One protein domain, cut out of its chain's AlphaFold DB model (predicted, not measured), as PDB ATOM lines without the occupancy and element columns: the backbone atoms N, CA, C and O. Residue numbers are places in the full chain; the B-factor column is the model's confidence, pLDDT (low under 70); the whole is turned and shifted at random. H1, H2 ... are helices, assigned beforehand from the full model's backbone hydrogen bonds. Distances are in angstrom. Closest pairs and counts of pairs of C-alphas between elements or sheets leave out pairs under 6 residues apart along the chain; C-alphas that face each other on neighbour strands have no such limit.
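This is residues 50 to 131 and 175 to 235 of the 236 residues of an uncharacterized protein of Apilactobacillus kunkeei (UniProt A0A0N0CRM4). One very long helix, H4, crosses a helical hairpin of H2 and H3 with its earlier part and then runs on alone as an arm, residues 214 to 233 of H4 and the last two printed residues sticking out. H2, H3 and H4 make an up-and-down bundle, each running against the one before it, with H3 packed on both H2 and H4, and short H1 set crosswise over the beginning of H2. The printed part has 143 residues with four named helices, in the order H1, H2, H3, H4, and no named strand; the class is all helix. The whole is extended, with a radius of gyration of the C-alphas of 23.0 A, and it spans 86 by 29 by 21 A, the free arm making much of the length.

H4, residues 180 to 233, touches H3, residues 104 to 131, at a steep tilt of 43 degrees, and they run opposite ways. Their closest C-alphas are those of Gly 119 and Ala 194, 4.3 A apart; H3 touches H4 with residues 111 to 123 alone, and H4 touches H3 with residues 186 to 198 alone. H3 also touches H2, residues 69 to 100, at a shallow tilt of 12 degrees, opposite ways, and the two form a helical hairpin; the closest C-alphas are those of His 94 and Ala 107, 5.3 A apart. H2 and H4 are near each other, with 10 pairs of C-alphas within 10 A. H1, residues 50 to 58, touches residues 70 to 78 of H2 alone, about perpendicular at 79 degrees, the closest C-alphas being those of Ala 52 and Glu 71, 4.6 A apart. H1 and H3 are close but not clearly touching, with the C-alphas of Met 56 and Leu 128 closest at 7.7 A. H1 and H4 are apart. Of the 3 pairs of helices that touch, 1 is at a shallow tilt, and the helix packing is only just mostly crossed. In H1, H2, H3 and H4 every backbone O i to N i+4 pair is within hydrogen-bond range.

H4 is 79.0 A long from C-alpha 180 at (0.797, -2.445, 29.039) to C-alpha 233 at (65.013, 8.784, -15.623). H2 measures 45.5 A from Arg 69 to Val 100, and H3 40.8 A from Leu 104 to Arg 131. H1 measures 12.2 A from Phe 50 to Lys 58, with C-alpha 50 at (-2.925, 8.527, 4.963).

The C-alphas farthest apart are those of Val 176 and Phe 235, 86.0 A. Without residues 214 to 235, which stand free, the body has 121 residues and spans 52 by 28 by 19 A. Residues 132 to 174 are not printed, and C-alphas 131 and 175 are 9.5 A apart across this cut, which lies between H3 and H4. The link from H2 to H3 is tight, the link from H1 to H2 is short, and no link that is printed whole is long. The mean pLDDT of the printed part is 89.7; residues 222 to 235 are under 70.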
ATOM      1  N   PHE A  50      -3.090   7.889   3.652       95.94
ATOM      2  CA  PHE A  50      -2.925   8.527   4.963       95.94
ATOM      3  C   PHE A  50      -3.804   7.892   6.048       95.94
ATOM      4  O   PHE A  50      -3.407   7.848   7.214       95.94
ATOM      5  N   GLY A  51      -4.977   7.372   5.674       94.81
ATOM      6  CA  GLY A  51      -5.827   6.592   6.571       94.81
ATOM      7  C   GLY A  51      -5.121   5.331   7.068       94.81
ATOM      8  O   GLY A  51      -5.099   5.084   8.273       94.81
ATOM      9  N   ALA A  52      -4.468   4.597   6.164       95.19
ATOM     10  CA  ALA A  52      -3.690   3.406   6.493       95.19
ATOM     11  C   ALA A  52      -2.507   3.720   7.423       95.19
ATOM     12  O   ALA A  52      -2.305   3.021   8.413       95.19
ATOM     13  N   ILE A  53      -1.769   4.807   7.171       96.38
ATOM     14  CA  ILE A  53      -0.653   5.231   8.036       96.38
ATOM     15  C   ILE A  53      -1.159   5.585   9.439       96.38
ATOM     16  O   ILE A  53      -0.590   5.151  10.442       96.38
ATOM     17  N   LYS A  54      -2.258   6.343   9.533       95.06
ATOM     18  CA  LYS A  54      -2.865   6.688  10.824       95.06
ATOM     19  C   LYS A  54      -3.318   5.436  11.578       95.06
ATOM     20  O   LYS A  54      -3.094   5.352  12.785       95.06
ATOM     21  N   ASP A  55      -3.930   4.472  10.891       92.62
ATOM     22  CA  ASP A  55      -4.343   3.205  11.508       92.62
ATOM     23  C   ASP A  55      -3.138   2.368  11.966       92.62
ATOM     24  O   ASP A  55      -3.132   1.844  13.080       92.62
ATOM     25  N   MET A  56      -2.070   2.321  11.165       94.00
ATOM     26  CA  MET A  56      -0.818   1.650  11.513       94.00
ATOM     27  C   MET A  56      -0.251   2.166  12.845       94.00
ATOM     28  O   MET A  56       0.002   1.364  13.746       94.00
ATOM     29  N   PHE A  57      -0.121   3.486  13.012       93.56
ATOM     30  CA  PHE A  57       0.365   4.090  14.262       93.56
ATOM     31  C   PHE A  57      -0.653   4.033  15.411       93.56
ATOM     32  O   PHE A  57      -0.277   4.059  16.582       93.56
ATOM     33  N   LYS A  58      -1.952   3.929  15.121       92.50
ATOM     34  CA  LYS A  58      -2.977   3.724  16.156       92.50
ATOM     35  C   LYS A  58      -2.890   2.324  16.767       92.50
ATOM     36  O   LYS A  58      -3.226   2.149  17.937       92.50
ATOM     37  N   ARG A  59      -2.464   1.337  15.978       91.06
ATOM     38  CA  ARG A  59      -2.481  -0.097  16.303       91.06
ATOM     39  C   ARG A  59      -1.063  -0.655  16.470       91.06
ATOM     40  O   ARG A  59      -0.772  -1.773  16.047       91.06
ATOM     41  N   LEU A  60      -0.179   0.131  17.083       91.88
ATOM     42  CA  LEU A  60       1.184  -0.295  17.399       91.88
ATOM     43  C   LEU A  60       1.169  -1.470  18.379       91.88
ATOM     44  O   LEU A  60       0.339  -1.523  19.287       91.88
ATOM     45  N   PHE A  61       2.092  -2.410  18.175       93.56
ATOM     46  CA  PHE A  61       2.319  -3.561  19.057       93.56
ATOM     47  C   PHE A  61       1.077  -4.428  19.334       93.56
ATOM     48  O   PHE A  61       1.032  -5.154  20.328       93.56
ATOM     49  N   THR A  62       0.062  -4.384  18.460       91.81
ATOM     50  CA  THR A  62      -1.134  -5.228  18.563       91.81
ATOM     51  C   THR A  62      -1.205  -6.221  17.409       91.81
ATOM     52  O   THR A  62      -1.157  -5.870  16.229       91.81
ATOM     53  N   ILE A  63      -1.339  -7.491  17.772       90.69
ATOM     54  CA  ILE A  63      -1.521  -8.612  16.841       90.69
ATOM     55  C   ILE A  63      -3.016  -8.922  16.664       90.69
ATOM     56  O   ILE A  63      -3.424  -9.549  15.686       90.69
ATOM     57  N   LYS A  64      -3.849  -8.477  17.613       90.31
ATOM     58  CA  LYS A  64      -5.281  -8.760  17.610       90.31
ATOM     59  C   LYS A  64      -6.007  -7.931  16.551       90.31
ATOM     60  O   LYS A  64      -5.733  -6.746  16.337       90.31
ATOM     61  N   GLY A  65      -6.981  -8.583  15.935       89.75
ATOM     62  CA  GLY A  65      -7.779  -8.041  14.858       89.75
ATOM     63  C   GLY A  65      -7.193  -8.338  13.485       89.75
ATOM     64  O   GLY A  65      -6.249  -9.112  13.328       89.75
ATOM     65  N   CYS A  66      -7.793  -7.698  12.493       91.50
ATOM     66  CA  CYS A  66      -7.485  -7.904  11.086       91.50
ATOM     67  C   CYS A  66      -7.021  -6.596  10.442       91.50
ATOM     68  O   CYS A  66      -7.360  -5.511  10.933       91.50
ATOM     69  N   SER A  67      -6.272  -6.709   9.350       92.25
ATOM     70  CA  SER A  67      -5.927  -5.584   8.482       92.25
ATOM     71  C   SER A  67      -6.347  -5.881   7.050       92.25
ATOM     72  O   SER A  67      -6.022  -6.940   6.502       92.25
ATOM     73  N   SER A  68      -7.089  -4.949   6.457       91.38
ATOM     74  CA  SER A  68      -7.550  -5.073   5.075       91.38
ATOM     75  C   SER A  68      -6.371  -5.003   4.097       91.38
ATOM     76  O   SER A  68      -5.251  -4.622   4.453       91.38
ATOM     77  N   ARG A  69      -6.611  -5.366   2.831       92.62
ATOM     78  CA  ARG A  69      -5.580  -5.290   1.782       92.62
ATOM     79  C   ARG A  69      -5.037  -3.872   1.611       92.62
ATOM     80  O   ARG A  69      -3.826  -3.703   1.556       92.62
ATOM     81  N   SER A  70      -5.912  -2.871   1.540       93.50
ATOM     82  CA  SER A  70      -5.498  -1.478   1.364       93.50
ATOM     83  C   SER A  70      -4.735  -0.956   2.581       93.50
ATOM     84  O   SER A  70      -3.695  -0.330   2.406       93.50
ATOM     85  N   GLU A  71      -5.164  -1.286   3.805       93.94
ATOM     86  CA  GLU A  71      -4.421  -0.938   5.028       93.94
ATOM     87  C   GLU A  71      -2.998  -1.504   5.009       93.94
ATOM     88  O   GLU A  71      -2.043  -0.782   5.291       93.94
ATOM     89  N   TYR A  72      -2.853  -2.783   4.651       95.31
ATOM     90  CA  TYR A  72      -1.556  -3.452   4.623       95.31
ATOM     91  C   TYR A  72      -0.646  -2.915   3.518       95.31
ATOM     92  O   TYR A  72       0.472  -2.504   3.805       95.31
ATOM     93  N   TRP A  73      -1.112  -2.858   2.268       96.19
ATOM     94  CA  TRP A  73      -0.256  -2.468   1.143       96.19
ATOM     95  C   TRP A  73       0.134  -0.986   1.165       96.19
ATOM     96  O   TRP A  73       1.261  -0.654   0.799       96.19
ATOM     97  N   TYR A  74      -0.732  -0.089   1.652       97.38
ATOM     98  CA  TYR A  74      -0.340   1.309   1.855       97.38
ATOM     99  C   TYR A  74       0.645   1.475   3.016       97.38
ATOM    100  O   TYR A  74       1.591   2.256   2.893       97.38
ATOM    101  N   ALA A  75       0.475   0.729   4.114       96.88
ATOM    102  CA  ALA A  75       1.462   0.706   5.191       96.88
ATOM    103  C   ALA A  75       2.807   0.142   4.703       96.88
ATOM    104  O   ALA A  75       3.848   0.733   4.982       96.88
ATOM    105  N   GLN A  76       2.789  -0.922   3.896       96.88
ATOM    106  CA  GLN A  76       3.987  -1.512   3.306       96.88
ATOM    107  C   GLN A  76       4.729  -0.522   2.406       96.88
ATOM    108  O   GLN A  76       5.951  -0.418   2.487       96.88
ATOM    109  N   LEU A  77       4.001   0.228   1.571       97.06
ATOM    110  CA  LEU A  77       4.580   1.275   0.730       97.06
ATOM    111  C   LEU A  77       5.249   2.364   1.579       97.06
ATOM    112  O   LEU A  77       6.380   2.756   1.299       97.06
ATOM    113  N   PHE A  78       4.574   2.829   2.632       97.69
ATOM    114  CA  PHE A  78       5.137   3.804   3.566       97.69
ATOM    115  C   PHE A  78       6.414   3.277   4.239       97.69
ATOM    116  O   PHE A  78       7.441   3.957   4.220       97.69
ATOM    117  N   LEU A  79       6.379   2.054   4.776       97.12
ATOM    118  CA  LEU A  79       7.527   1.426   5.432       97.12
ATOM    119  C   LEU A  79       8.692   1.236   4.456       97.12
ATOM    120  O   LEU A  79       9.825   1.560   4.799       97.12
ATOM    121  N   PHE A  80       8.419   0.790   3.228       96.75
ATOM    122  CA  PHE A  80       9.431   0.640   2.183       96.75
ATOM    123  C   PHE A  80      10.146   1.964   1.887       96.75
ATOM    124  O   PHE A  80      11.378   2.003   1.876       96.75
ATOM    125  N   ILE A  81       9.396   3.056   1.707       97.19
ATOM    126  CA  ILE A  81       9.966   4.386   1.458       97.19
ATOM    127  C   ILE A  81      10.795   4.845   2.663       97.19
ATOM    128  O   ILE A  81      11.958   5.212   2.500       97.19
ATOM    129  N   CYS A  82      10.237   4.797   3.875       96.38
ATOM    130  CA  CYS A  82      10.927   5.257   5.079       96.38
ATOM    131  C   CYS A  82      12.215   4.475   5.361       96.38
ATOM    132  O   CYS A  82      13.234   5.087   5.675       96.38
ATOM    133  N   LEU A  83      12.192   3.148   5.231       95.56
ATOM    134  CA  LEU A  83      13.359   2.301   5.483       95.56
ATOM    135  C   LEU A  83      14.430   2.470   4.401       95.56
ATOM    136  O   LEU A  83      15.612   2.547   4.729       95.56
ATOM    137  N   THR A  84      14.034   2.607   3.133       95.62
ATOM    138  CA  THR A  84      14.979   2.870   2.034       95.62
ATOM    139  C   THR A  84      15.665   4.225   2.205       95.62
ATOM    140  O   THR A  84      16.883   4.322   2.063       95.62
ATOM    141  N   LEU A  85      14.906   5.266   2.571       95.94
ATOM    142  CA  LEU A  85      15.459   6.593   2.857       95.94
ATOM    143  C   LEU A  85      16.357   6.587   4.101       95.94
ATOM    144  O   LEU A  85      17.428   7.185   4.091       95.94
ATOM    145  N   ALA A  86      15.963   5.895   5.170       94.06
ATOM    146  CA  ALA A  86      16.798   5.770   6.363       94.06
ATOM    147  C   ALA A  86      18.130   5.069   6.046       94.06
ATOM    148  O   ALA A  86      19.182   5.507   6.513       94.06
ATOM    149  N   GLN A  87      18.102   4.025   5.211       92.75
ATOM    150  CA  GLN A  87      19.307   3.318   4.783       92.75
ATOM    151  C   GLN A  87      20.224   4.191   3.922       92.75
ATOM    152  O   GLN A  87      21.439   4.189   4.127       92.75
ATOM    153  N   SER A  88      19.674   4.950   2.968       93.81
ATOM    154  CA  SER A  88      20.485   5.825   2.114       93.81
ATOM    155  C   SER A  88      21.155   6.938   2.924       93.81
ATOM    156  O   SER A  88      22.348   7.195   2.744       93.81
ATOM    157  N   ILE A  89      20.431   7.527   3.882       93.75
ATOM    158  CA  ILE A  89      20.976   8.507   4.829       93.75
ATOM    159  C   ILE A  89      22.093   7.885   5.667       93.75
ATOM    160  O   ILE A  89      23.135   8.516   5.832       93.75
ATOM    161  N   LEU A  90      21.914   6.660   6.172       93.50
ATOM    162  CA  LEU A  90      22.932   5.973   6.972       93.50
ATOM    163  C   LEU A  90      24.248   5.821   6.206       93.50
ATOM    164  O   LEU A  90      25.305   6.160   6.738       93.50
ATOM    165  N   ILE A  91      24.180   5.334   4.966       91.75
ATOM    166  CA  ILE A  91      25.357   5.107   4.117       91.75
ATOM    167  C   ILE A  91      26.064   6.436   3.825       91.75
ATOM    168  O   ILE A  91      27.271   6.556   4.045       91.75
ATOM    169  N   TYR A  92      25.311   7.450   3.391       93.31
ATOM    170  CA  TYR A  92      25.861   8.766   3.059       93.31
ATOM    171  C   TYR A  92      26.483   9.470   4.275       93.31
ATOM    172  O   TYR A  92      27.604   9.985   4.206       93.31
ATOM    173  N   ALA A  93      25.774   9.478   5.407       93.19
ATOM    174  CA  ALA A  93      26.251  10.088   6.640       93.19
ATOM    175  C   ALA A  93      27.495   9.371   7.174       93.19
ATOM    176  O   ALA A  93      28.445  10.037   7.581       93.19
ATOM    177  N   HIS A  94      27.522   8.035   7.137       91.25
ATOM    178  CA  HIS A  94      28.692   7.263   7.545       91.25
ATOM    179  C   HIS A  94      29.915   7.611   6.695       91.25
ATOM    180  O   HIS A  94      30.956   7.952   7.254       91.25
ATOM    181  N   HIS A  95      29.781   7.574   5.365       89.56
ATOM    182  CA  HIS A  95      30.883   7.892   4.459       89.56
ATOM    183  C   HIS A  95      31.452   9.288   4.741       89.56
ATOM    184  O   HIS A  95      32.659   9.456   4.913       89.56
ATOM    185  N   SER A  96      30.567  10.279   4.860       92.81
ATOM    186  CA  SER A  96      30.952  11.666   5.117       92.81
ATOM    187  C   SER A  96      31.660  11.811   6.469       92.81
ATOM    188  O   SER A  96      32.754  12.357   6.559       92.81
ATOM    189  N   LEU A  97      31.069  11.290   7.544       93.56
ATOM    190  CA  LEU A  97      31.600  11.470   8.896       93.56
ATOM    191  C   LEU A  97      32.907  10.725   9.126       93.56
ATOM    192  O   LEU A  97      33.780  11.265   9.797       93.56
ATOM    193  N   VAL A  98      33.056   9.520   8.579       91.06
ATOM    194  CA  VAL A  98      34.256   8.704   8.788       91.06
ATOM    195  C   VAL A  98      35.389   9.132   7.861       91.06
ATOM    196  O   VAL A  98      36.473   9.421   8.357       91.06
ATOM    197  N   HIS A  99      35.158   9.215   6.549       87.50
ATOM    198  CA  HIS A  99      36.250   9.412   5.587       87.50
ATOM    199  C   HIS A  99      36.567  10.879   5.294       87.50
ATOM    200  O   HIS A  99      37.701  11.181   4.941       87.50
ATOM    201  N   VAL A 100      35.604  11.796   5.445       89.25
ATOM    202  CA  VAL A 100      35.842  13.233   5.199       89.25
ATOM    203  C   VAL A 100      36.221  13.949   6.490       89.25
ATOM    204  O   VAL A 100      37.171  14.725   6.515       89.25
ATOM    205  N   TYR A 101      35.489  13.683   7.575       92.50
ATOM    206  CA  TYR A 101      35.653  14.410   8.839       92.50
ATOM    207  C   TYR A 101      36.411  13.641   9.929       92.50
ATOM    208  O   TYR A 101      36.690  14.218  10.979       92.50
ATOM    209  N   GLY A 102      36.704  12.348   9.745       90.31
ATOM    210  CA  GLY A 102      37.385  11.525  10.757       90.31
ATOM    211  C   GLY A 102      36.604  11.345  12.071       90.31
ATOM    212  O   GLY A 102      37.173  10.968  13.093       90.31
ATOM    213  N   ASN A 103      35.297  11.618  12.085       93.75
ATOM    214  CA  ASN A 103      34.462  11.642  13.284       93.75
ATOM    215  C   ASN A 103      33.657  10.345  13.456       93.75
ATOM    216  O   ASN A 103      32.447  10.273  13.211       93.75
ATOM    217  N   LEU A 104      34.338   9.310  13.946       90.56
ATOM    218  CA  LEU A 104      33.733   7.999  14.188       90.56
ATOM    219  C   LEU A 104      32.627   8.033  15.258       90.56
ATOM    220  O   LEU A 104      31.674   7.254  15.190       90.56
ATOM    221  N   PHE A 105      32.736   8.919  16.252       92.75
ATOM    222  CA  PHE A 105      31.739   9.028  17.317       92.75
ATOM    223  C   PHE A 105      30.388   9.498  16.767       92.75
ATOM    224  O   PHE A 105      29.372   8.840  16.995       92.75
ATOM    225  N   ALA A 106      30.377  10.575  15.978       94.12
ATOM    226  CA  ALA A 106      29.158  11.078  15.348       94.12
ATOM    227  C   ALA A 106      28.519  10.034  14.414       94.12
ATOM    228  O   ALA A 106      27.303   9.835  14.455       94.12
ATOM    229  N   ALA A 107      29.337   9.313  13.636       92.88
ATOM    230  CA  ALA A 107      28.861   8.237  12.765       92.88
ATOM    231  C   ALA A 107      28.160   7.119  13.559       92.88
ATOM    232  O   ALA A 107      27.077   6.666  13.180       92.88
ATOM    233  N   LYS A 108      28.728   6.712  14.705       93.50
ATOM    234  CA  LYS A 108      28.116   5.722  15.609       93.50
ATOM    235  C   LYS A 108      26.803   6.215  16.219       93.50
ATOM    236  O   LYS A 108      25.858   5.435  16.303       93.50
ATOM    237  N   CYS A 109      26.712   7.485  16.610       95.00
ATOM    238  CA  CYS A 109      25.477   8.058  17.152       95.00
ATOM    239  C   CYS A 109      24.334   8.031  16.126       95.00
ATOM    240  O   CYS A 109      23.242   7.559  16.439       95.00
ATOM    241  N   ILE A 110      24.591   8.467  14.887       94.25
ATOM    242  CA  ILE A 110      23.593   8.432  13.805       94.25
ATOM    243  C   ILE A 110      23.170   6.997  13.496       94.25
ATOM    244  O   ILE A 110      21.977   6.717  13.389       94.25
ATOM    245  N   MET A 111      24.130   6.072  13.425       95.38
ATOM    246  CA  MET A 111      23.835   4.651  13.255       95.38
ATOM    247  C   MET A 111      22.937   4.118  14.373       95.38
ATOM    248  O   MET A 111      21.988   3.394  14.085       95.38
ATOM    249  N   GLY A 112      23.181   4.504  15.628       96.19
ATOM    250  CA  GLY A 112      22.335   4.140  16.767       96.19
ATOM    251  C   GLY A 112      20.890   4.616  16.607       96.19
ATOM    252  O   GLY A 112      19.961   3.823  16.764       96.19
ATOM    253  N   VAL A 113      20.692   5.879  16.221       96.19
ATOM    254  CA  VAL A 113      19.352   6.447  15.980       96.19
ATOM    255  C   VAL A 113      18.637   5.721  14.841       96.19
ATOM    256  O   VAL A 113      17.484   5.319  14.994       96.19
ATOM    257  N   ILE A 114      19.320   5.498  13.716       96.25
ATOM    258  CA  ILE A 114      18.738   4.796  12.564       96.25
ATOM    259  C   ILE A 114      18.397   3.348  12.930       96.25
ATOM    260  O   ILE A 114      17.325   2.863  12.579       96.25
ATOM    261  N   SER A 115      19.242   2.685  13.720       97.44
ATOM    262  CA  SER A 115      18.983   1.326  14.208       97.44
ATOM    263  C   SER A 115      17.708   1.241  15.051       97.44
ATOM    264  O   SER A 115      16.950   0.284  14.910       97.44
ATOM    265  N   LEU A 116      17.426   2.248  15.891       97.12
ATOM    266  CA  LEU A 116      16.175   2.321  16.660       97.12
ATOM    267  C   LEU A 116      14.948   2.465  15.751       97.12
ATOM    268  O   LEU A 116      13.943   1.789  15.978       97.12
ATOM    269  N   ILE A 117      15.036   3.301  14.711       96.19
ATOM    270  CA  ILE A 117      13.960   3.470  13.719       96.19
ATOM    271  C   ILE A 117      13.709   2.151  12.979       96.19
ATOM    272  O   ILE A 117      12.560   1.723  12.857       96.19
ATOM    273  N   PHE A 118      14.774   1.474  12.539       97.06
ATOM    274  CA  PHE A 118      14.686   0.165  11.890       97.06
ATOM    275  C   PHE A 118      14.046  -0.879  12.802       97.06
ATOM    276  O   PHE A 118      13.087  -1.538  12.402       97.06
ATOM    277  N   GLY A 119      14.533  -1.007  14.039       97.12
ATOM    278  CA  GLY A 119      13.974  -1.935  15.019       97.12
ATOM    279  C   GLY A 119      12.482  -1.691  15.249       97.12
ATOM    280  O   GLY A 119      11.700  -2.639  15.251       97.12
ATOM    281  N   PHE A 120      12.074  -0.425  15.365       96.94
ATOM    282  CA  PHE A 120      10.677  -0.048  15.570       96.94
ATOM    283  C   PHE A 120       9.798  -0.464  14.385       96.94
ATOM    284  O   PHE A 120       8.797  -1.159  14.567       96.94
ATOM    285  N   PHE A 121      10.184  -0.088  13.163       97.06
ATOM    286  CA  PHE A 121       9.405  -0.416  11.968       97.06
ATOM    287  C   PHE A 121       9.359  -1.916  11.672       97.06
ATOM    288  O   PHE A 121       8.325  -2.395  11.214       97.06
ATOM    289  N   MET A 122      10.401  -2.677  12.012       96.25
ATOM    290  CA  MET A 122      10.380  -4.140  11.894       96.25
ATOM    291  C   MET A 122       9.323  -4.781  12.804       96.25
ATOM    292  O   MET A 122       8.615  -5.694  12.378       96.25
ATOM    293  N   VAL A 123       9.157  -4.292  14.040       96.75
ATOM    294  CA  VAL A 123       8.086  -4.785  14.926       96.75
ATOM    295  C   VAL A 123       6.705  -4.394  14.391       96.75
ATOM    296  O   VAL A 123       5.774  -5.200  14.436       96.75
ATOM    297  N   VAL A 124       6.558  -3.174  13.864       96.06
ATOM    298  CA  VAL A 124       5.296  -2.714  13.260       96.06
ATOM    299  C   VAL A 124       4.910  -3.576  12.057       96.06
ATOM    300  O   VAL A 124       3.768  -4.036  11.995       96.06
ATOM    301  N   GLU A 125       5.856  -3.850  11.160       95.56
ATOM    302  CA  GLU A 125       5.662  -4.706   9.984       95.56
ATOM    303  C   GLU A 125       5.244  -6.125  10.378       95.56
ATOM    304  O   GLU A 125       4.286  -6.686   9.840       95.56
ATOM    305  N   PHE A 126       5.894  -6.683  11.397       95.38
ATOM    306  CA  PHE A 126       5.535  -7.987  11.939       95.38
ATOM    307  C   PHE A 126       4.079  -8.017  12.433       95.38
ATOM    308  O   PHE A 126       3.305  -8.897  12.054       95.38
ATOM    309  N   CYS A 127       3.660  -7.026  13.230       95.31
ATOM    310  CA  CYS A 127       2.274  -6.928  13.699       95.31
ATOM    311  C   CYS A 127       1.267  -6.731  12.552       95.31
ATOM    312  O   CYS A 127       0.167  -7.288  12.607       95.31
ATOM    313  N   LEU A 128       1.608  -5.946  11.526       95.69
ATOM    314  CA  LEU A 128       0.770  -5.750  10.337       95.69
ATOM    315  C   LEU A 128       0.592  -7.051   9.557       95.69
ATOM    316  O   LEU A 128      -0.541  -7.416   9.240       95.69
ATOM    317  N   THR A 129       1.679  -7.782   9.315       96.31
ATOM    318  CA  THR A 129       1.647  -9.052   8.584       96.31
ATOM    319  C   THR A 129       0.797 -10.094   9.312       96.31
ATOM    320  O   THR A 129      -0.031 -10.761   8.691       96.31
ATOM    321  N   PHE A 130       0.897 -10.182  10.644       95.69
ATOM    322  CA  PHE A 130       0.003 -11.021  11.454       95.69
ATOM    323  C   PHE A 130      -1.475 -10.682  11.226       95.69
ATOM    324  O   PHE A 130      -2.282 -11.559  10.914       95.69
ATOM    325  N   ARG A 131      -1.834  -9.399  11.356       94.88
ATOM    326  CA  ARG A 131      -3.214  -8.926  11.168       94.88
ATOM    327  C   ARG A 131      -3.706  -9.144   9.741       94.88
ATOM    328  O   ARG A 131      -4.894  -9.386   9.530       94.88
ATOM    329  N   TYR A 175      -9.752  -4.360  16.155       86.12
ATOM    330  CA  TYR A 175      -8.695  -3.727  16.925       86.12
ATOM    331  C   TYR A 175      -9.027  -3.658  18.418       86.12
ATOM    332  O   TYR A 175     -10.050  -3.117  18.837       86.12
ATOM    333  N   VAL A 176      -8.075  -4.119  19.228       87.56
ATOM    334  CA  VAL A 176      -8.062  -3.909  20.673       87.56
ATOM    335  C   VAL A 176      -6.817  -3.114  21.038       87.56
ATOM    336  O   VAL A 176      -5.711  -3.449  20.596       87.56
ATOM    337  N   LYS A 177      -7.006  -2.069  21.855       88.81
ATOM    338  CA  LYS A 177      -5.917  -1.236  22.377       88.81
ATOM    339  C   LYS A 177      -4.849  -2.121  23.034       88.81
ATOM    340  O   LYS A 177      -5.219  -3.004  23.812       88.81
ATOM    341  N   PRO A 178      -3.550  -1.906  22.747       89.25
ATOM    342  CA  PRO A 178      -2.498  -2.722  23.336       89.25
ATOM    343  C   PRO A 178      -2.512  -2.591  24.860       89.25
ATOM    344  O   PRO A 178      -2.647  -1.494  25.412       89.25
ATOM    345  N   SER A 179      -2.375  -3.728  25.541       91.88
ATOM    346  CA  SER A 179      -2.150  -3.758  26.983       91.88
ATOM    347  C   SER A 179      -0.760  -3.211  27.312       91.88
ATOM    348  O   SER A 179       0.119  -3.139  26.450       91.88
ATOM    349  N   LEU A 180      -0.530  -2.863  28.581       93.50
ATOM    350  CA  LEU A 180       0.797  -2.445  29.039       93.50
ATOM    351  C   LEU A 180       1.861  -3.499  28.698       93.50
ATOM    352  O   LEU A 180       2.914  -3.159  28.171       93.50
ATOM    353  N   THR A 181       1.551  -4.778  28.916       93.38
ATOM    354  CA  THR A 181       2.448  -5.897  28.607       93.38
ATOM    355  C   THR A 181       2.800  -5.963  27.123       93.38
ATOM    356  O   THR A 181       3.963  -6.160  26.790       93.38
ATOM    357  N   ALA A 182       1.828  -5.752  26.226       92.06
ATOM    358  CA  ALA A 182       2.078  -5.741  24.785       92.06
ATOM    359  C   ALA A 182       3.011  -4.589  24.378       92.06
ATOM    360  O   ALA A 182       3.942  -4.803  23.606       92.06
ATOM    361  N   ASN A 183       2.819  -3.398  24.953       94.06
ATOM    362  CA  ASN A 183       3.708  -2.260  24.712       94.06
ATOM    363  C   ASN A 183       5.127  -2.525  25.224       94.06
ATOM    364  O   ASN A 183       6.088  -2.265  24.509       94.06
ATOM    365  N   VAL A 184       5.271  -3.077  26.435       96.31
ATOM    366  CA  VAL A 184       6.585  -3.418  27.001       96.31
ATOM    367  C   VAL A 184       7.293  -4.452  26.128       96.31
ATOM    368  O   VAL A 184       8.441  -4.239  25.753       96.31
ATOM    369  N   ILE A 185       6.609  -5.530  25.734       96.12
ATOM    370  CA  ILE A 185       7.180  -6.545  24.839       96.12
ATOM    371  C   ILE A 185       7.572  -5.922  23.494       96.12
ATOM    372  O   ILE A 185       8.675  -6.164  23.013       96.12
ATOM    373  N   GLY A 186       6.712  -5.090  22.903       95.69
ATOM    374  CA  GLY A 186       6.997  -4.404  21.643       95.69
ATOM    375  C   GLY A 186       8.237  -3.509  21.712       95.69
ATOM    376  O   GLY A 186       9.064  -3.527  20.800       95.69
ATOM    377  N   LEU A 187       8.418  -2.784  22.819       96.56
ATOM    378  CA  LEU A 187       9.603  -1.957  23.062       96.56
ATOM    379  C   LEU A 187      10.866  -2.797  23.284       96.56
ATOM    380  O   LEU A 187      11.919  -2.462  22.745       96.56
ATOM    381  N   LEU A 188      10.769  -3.905  24.022       97.88
ATOM    382  CA  LEU A 188      11.894  -4.824  24.219       97.88
ATOM    383  C   LEU A 188      12.331  -5.465  22.897       97.88
ATOM    384  O   LEU A 188      13.525  -5.516  22.606       97.88
ATOM    385  N   LEU A 189      11.376  -5.894  22.069       97.50
ATOM    386  CA  LEU A 189      11.654  -6.413  20.728       97.50
ATOM    387  C   LEU A 189      12.263  -5.340  19.823       97.50
ATOM    388  O   LEU A 189      13.219  -5.622  19.106       97.50
ATOM    389  N   THR A 190      11.765  -4.105  19.900       97.75
ATOM    390  CA  THR A 190      12.330  -2.961  19.173       97.75
ATOM    391  C   THR A 190      13.795  -2.748  19.552       97.75
ATOM    392  O   THR A 190      14.646  -2.657  18.670       97.75
ATOM    393  N   ALA A 191      14.110  -2.724  20.851       98.12
ATOM    394  CA  ALA A 191      15.479  -2.565  21.333       98.12
ATOM    395  C   ALA A 191      16.380  -3.728  20.894       98.12
ATOM    396  O   ALA A 191      17.490  -3.500  20.418       98.12
ATOM    397  N   PHE A 192      15.894  -4.967  20.991       98.31
ATOM    398  CA  PHE A 192      16.625  -6.151  20.537       98.31
ATOM    399  C   PHE A 192      16.960  -6.082  19.040       98.31
ATOM    400  O   PHE A 192      18.119  -6.251  18.657       98.31
ATOM    401  N   LEU A 193      15.970  -5.780  18.196       98.06
ATOM    402  CA  LEU A 193      16.162  -5.662  16.750       98.06
ATOM    403  C   LEU A 193      17.066  -4.480  16.388       98.06
ATOM    404  O   LEU A 193      17.894  -4.609  15.490       98.06
ATOM    405  N   ALA A 194      16.965  -3.364  17.112       98.00
ATOM    406  CA  ALA A 194      17.858  -2.224  16.940       98.00
ATOM    407  C   ALA A 194      19.314  -2.586  17.265       98.00
ATOM    408  O   ALA A 194      20.213  -2.259  16.497       98.00
ATOM    409  N   ILE A 195      19.565  -3.310  18.360       98.19
ATOM    410  CA  ILE A 195      20.915  -3.769  18.721       98.19
ATOM    411  C   ILE A 195      21.455  -4.740  17.665       98.19
ATOM    412  O   ILE A 195      22.609  -4.614  17.252       98.19
ATOM    413  N   ALA A 196      20.630  -5.682  17.203       97.69
ATOM    414  CA  ALA A 196      21.013  -6.621  16.153       97.69
ATOM    415  C   ALA A 196      21.375  -5.885  14.852       97.69
ATOM    416  O   ALA A 196      22.437  -6.136  14.287       97.69
ATOM    417  N   PHE A 197      20.541  -4.933  14.427       97.00
ATOM    418  CA  PHE A 197      20.779  -4.110  13.241       97.00
ATOM    419  C   PHE A 197      22.044  -3.257  13.374       97.00
ATOM    420  O   PHE A 197      22.864  -3.226  12.455       97.00
ATOM    421  N   PHE A 198      22.237  -2.608  14.526       96.81
ATOM    422  CA  PHE A 198      23.441  -1.833  14.817       96.81
ATOM    423  C   PHE A 198      24.684  -2.713  14.708       96.81
ATOM    424  O   PHE A 198      25.668  -2.335  14.077       96.81
ATOM    425  N   ARG A 199      24.647  -3.914  15.298       96.56
ATOM    426  CA  ARG A 199      25.780  -4.840  15.289       96.56
ATOM    427  C   ARG A 199      26.110  -5.317  13.878       96.56
ATOM    428  O   ARG A 199      27.288  -5.323  13.525       96.56
ATOM    429  N   THR A 200      25.112  -5.711  13.090       94.06
ATOM    430  CA  THR A 200      25.333  -6.181  11.714       94.06
ATOM    431  C   THR A 200      25.871  -5.066  10.824       94.06
ATOM    432  O   THR A 200      26.850  -5.285  10.113       94.06
ATOM    433  N   HIS A 201      25.317  -3.854  10.924       92.50
ATOM    434  CA  HIS A 201      25.803  -2.697  10.169       92.50
ATOM    435  C   HIS A 201      27.196  -2.266  10.601       92.50
ATOM    436  O   HIS A 201      28.030  -1.976   9.752       92.50
ATOM    437  N   PHE A 202      27.485  -2.272  11.901       92.06
ATOM    438  CA  PHE A 202      28.820  -1.968  12.399       92.06
ATOM    439  C   PHE A 202      29.866  -2.935  11.835       92.06
ATOM    440  O   PHE A 202      30.925  -2.495  11.399       92.06
ATOM    441  N   VAL A 203      29.568  -4.239  11.800       92.75
ATOM    442  CA  VAL A 203      30.462  -5.245  11.200       92.75
ATOM    443  C   VAL A 203      30.627  -5.005   9.699       92.75
ATOM    444  O   VAL A 203      31.756  -4.969   9.217       92.75
ATOM    445  N   PHE A 204      29.533  -4.785   8.968       90.75
ATOM    446  CA  PHE A 204      29.583  -4.489   7.533       90.75
ATOM    447  C   PHE A 204      30.443  -3.255   7.230       90.75
ATOM    448  O   PHE A 204      31.311  -3.302   6.365       90.75
ATOM    449  N   LEU A 205      30.246  -2.171   7.979       88.56
ATOM    450  CA  LEU A 205      30.980  -0.922   7.795       88.56
ATOM    451  C   LEU A 205      32.439  -1.032   8.240       88.56
ATOM    452  O   LEU A 205      33.305  -0.432   7.615       88.56
ATOM    453  N   TYR A 206      32.736  -1.828   9.268       88.44
ATOM    454  CA  TYR A 206      34.114  -2.150   9.637       88.44
ATOM    455  C   TYR A 206      34.840  -2.865   8.491       88.44
ATOM    456  O   TYR A 206      35.939  -2.461   8.121       88.44
ATOM    457  N   HIS A 207      34.207  -3.877   7.887       88.06
ATOM    458  CA  HIS A 207      34.758  -4.555   6.714       88.06
ATOM    459  C   HIS A 207      34.895  -3.614   5.516       88.06
ATOM    460  O   HIS A 207      35.935  -3.615   4.867       88.06
ATOM    461  N   TYR A 208      33.880  -2.790   5.248       86.62
ATOM    462  CA  TYR A 208      33.921  -1.792   4.182       86.62
ATOM    463  C   TYR A 208      35.096  -0.823   4.360       86.62
ATOM    464  O   TYR A 208      35.878  -0.644   3.433       86.62
ATOM    465  N   ASN A 209      35.269  -0.261   5.558       85.88
ATOM    466  CA  ASN A 209      36.367   0.656   5.860       85.88
ATOM    467  C   ASN A 209      37.732  -0.029   5.745       85.88
ATOM    468  O   ASN A 209      38.660   0.577   5.225       85.88
ATOM    469  N   TYR A 210      37.852  -1.281   6.202       86.44
ATOM    470  CA  TYR A 210      39.090  -2.056   6.085       86.44
ATOM    471  C   TYR A 210      39.495  -2.280   4.622       86.44
ATOM    472  O   TYR A 210      40.659  -2.119   4.267       86.44
ATOM    473  N   VAL A 211      38.532  -2.630   3.765       86.12
ATOM    474  CA  VAL A 211      38.772  -2.791   2.323       86.12
ATOM    475  C   VAL A 211      39.109  -1.445   1.677       86.12
ATOM    476  O   VAL A 211      40.102  -1.349   0.968       86.12
ATOM    477  N   TYR A 212      38.341  -0.397   1.986       81.44
ATOM    478  CA  TYR A 212      38.538   0.950   1.446       81.44
ATOM    479  C   TYR A 212      39.927   1.524   1.767       81.44
ATOM    480  O   TYR A 212      40.568   2.128   0.909       81.44
ATOM    481  N   ASP A 213      40.401   1.335   2.999       81.81
ATOM    482  CA  ASP A 213      41.719   1.803   3.432       81.81
ATOM    483  C   ASP A 213      42.848   1.041   2.725       81.81
ATOM    484  O   ASP A 213      43.761   1.654   2.172       81.81
ATOM    485  N   ASN A 214      42.741  -0.291   2.640       81.25
ATOM    486  CA  ASN A 214      43.705  -1.119   1.909       81.25
ATOM    487  C   ASN A 214      43.807  -0.731   0.427       81.25
ATOM    488  O   ASN A 214      44.916  -0.601  -0.092       81.25
ATOM    489  N   ASP A 215      42.677  -0.519  -0.251       79.25
ATOM    490  CA  ASP A 215      42.671  -0.122  -1.663       79.25
ATOM    491  C   ASP A 215      43.356   1.239  -1.860       79.25
ATOM    492  O   ASP A 215      44.186   1.398  -2.758       79.25
ATOM    493  N   ASN A 216      43.084   2.209  -0.980       75.94
ATOM    494  CA  ASN A 216      43.721   3.524  -1.045       75.94
ATOM    495  C   ASN A 216      45.223   3.463  -0.746       75.94
ATOM    496  O   ASN A 216      46.003   4.112  -1.444       75.94
ATOM    497  N   HIS A 217      45.650   2.664   0.235       72.38
ATOM    498  CA  HIS A 217      47.069   2.458   0.528       72.38
ATOM    499  C   HIS A 217      47.825   1.885  -0.680       72.38
ATOM    500  O   HIS A 217      48.885   2.402  -1.035       72.38
ATOM    501  N   VAL A 218      47.256   0.891  -1.371       72.94
ATOM    502  CA  VAL A 218      47.847   0.310  -2.590       72.94
ATOM    503  C   VAL A 218      47.941   1.340  -3.722       72.94
ATOM    504  O   VAL A 218      48.927   1.358  -4.463       72.94
ATOM    505  N   VAL A 219      46.937   2.206  -3.881       72.19
ATOM    506  CA  VAL A 219      46.946   3.260  -4.912       72.19
ATOM    507  C   VAL A 219      48.011   4.319  -4.625       72.19
ATOM    508  O   VAL A 219      48.728   4.709  -5.552       72.19
ATOM    509  N   VAL A 220      48.148   4.755  -3.369       73.94
ATOM    510  CA  VAL A 220      49.173   5.727  -2.955       73.94
ATOM    511  C   VAL A 220      50.575   5.146  -3.138       73.94
ATOM    512  O   VAL A 220      51.441   5.825  -3.682       73.94
ATOM    513  N   GLU A 221      50.799   3.882  -2.770       72.81
ATOM    514  CA  GLU A 221      52.103   3.230  -2.945       72.81
ATOM    515  C   GLU A 221      52.488   3.089  -4.429       72.81
ATOM    516  O   GLU A 221      53.648   3.281  -4.796       72.81
ATOM    517  N   LYS A 222      51.518   2.803  -5.309       68.38
ATOM    518  CA  LYS A 222      51.750   2.754  -6.763       68.38
ATOM    519  C   LYS A 222      52.095   4.118  -7.358       68.38
ATOM    520  O   LYS A 222      52.985   4.181  -8.198       68.38
ATOM    521  N   HIS A 223      51.409   5.184  -6.941       66.94
ATOM    522  CA  HIS A 223      51.725   6.538  -7.410       66.94
ATOM    523  C   HIS A 223      53.091   6.998  -6.891       66.94
ATOM    524  O   HIS A 223      53.881   7.514  -7.671       66.94
ATOM    525  N   GLY A 224      53.410   6.719  -5.623       69.19
ATOM    526  CA  GLY A 224      54.723   7.033  -5.055       69.19
ATOM    527  C   GLY A 224      55.875   6.369  -5.816       69.19
ATOM    528  O   GLY A 224      56.842   7.041  -6.153       69.19
ATOM    529  N   LYS A 225      55.744   5.080  -6.165       68.25
ATOM    530  CA  LYS A 225      56.749   4.377  -6.983       68.25
ATOM    531  C   LYS A 225      56.874   4.950  -8.395       68.25
ATOM    532  O   LYS A 225      57.980   5.139  -8.875       68.25
ATOM    533  N   HIS A 226      55.755   5.275  -9.038       69.38
ATOM    534  CA  HIS A 226      55.765   5.860 -10.378       69.38
ATOM    535  C   HIS A 226      56.447   7.243 -10.418       69.38
ATOM    536  O   HIS A 226      57.165   7.548 -11.368       69.38
ATOM    537  N   ASP A 227      56.264   8.071  -9.388       69.38
ATOM    538  CA  ASP A 227      56.912   9.387  -9.291       69.38
ATOM    539  C   ASP A 227      58.411   9.292  -8.935       69.38
ATOM    540  O   ASP A 227      59.203  10.148  -9.346       69.38
ATOM    541  N   GLU A 228      58.823   8.255  -8.195       67.81
ATOM    542  CA  GLU A 228      60.240   7.929  -7.977       67.81
ATOM    543  C   GLU A 228      60.910   7.460  -9.277       67.81
ATOM    544  O   GLU A 228      61.965   7.988  -9.632       67.81
ATOM    545  N   ASP A 229      60.277   6.555 -10.030       64.38
ATOM    546  CA  ASP A 229      60.804   6.037 -11.300       64.38
ATOM    547  C   ASP A 229      60.977   7.159 -12.349       64.38
ATOM    548  O   ASP A 229      62.024   7.254 -12.990       64.38
ATOM    549  N   ILE A 230      60.015   8.089 -12.463       63.72
ATOM    550  CA  ILE A 230      60.123   9.260 -13.359       63.72
ATOM    551  C   ILE A 230      61.287  10.183 -12.972       63.72
ATOM    552  O   ILE A 230      61.951  10.739 -13.850       63.72
ATOM    553  N   ASN A 231      61.533  10.388 -11.675       58.72
ATOM    554  CA  ASN A 231      62.638  11.244 -11.238       58.72
ATOM    555  C   ASN A 231      64.003  10.620 -11.541       58.72
ATOM    556  O   ASN A 231      64.942  11.354 -11.837       58.72
ATOM    557  N   ILE A 232      64.132   9.293 -11.494       59.22
ATOM    558  CA  ILE A 232      65.402   8.611 -11.779       59.22
ATOM    559  C   ILE A 232      65.768   8.731 -13.269       59.22
ATOM    560  O   ILE A 232      66.932   8.973 -13.585       59.22
ATOM    561  N   ASP A 233      64.788   8.672 -14.173       58.06
ATOM    562  CA  ASP A 233      65.013   8.784 -15.623       58.06
ATOM    563  C   ASP A 233      65.334  10.217 -16.100       58.06
ATOM    564  O   ASP A 233      65.878  10.400 -17.188       58.06
ATOM    565  N   PHE A 234      65.027  11.251 -15.306       51.50
ATOM    566  CA  PHE A 234      65.283  12.657 -15.665       51.50
ATOM    567  C   PHE A 234      66.693  13.159 -15.293       51.50
ATOM    568  O   PHE A 234      67.091  14.239 -15.734       51.50
ATOM    569  N   PHE A 235      67.444  12.406 -14.480       52.25
ATOM    570  CA  PHE A 235      68.793  12.765 -14.007       52.25
ATOM    571  C   PHE A 235      69.923  11.875 -14.572       52.25
ATOM    572  O   PHE A 235      71.063  11.997 -14.113       52.25
TER     573      PHE A 235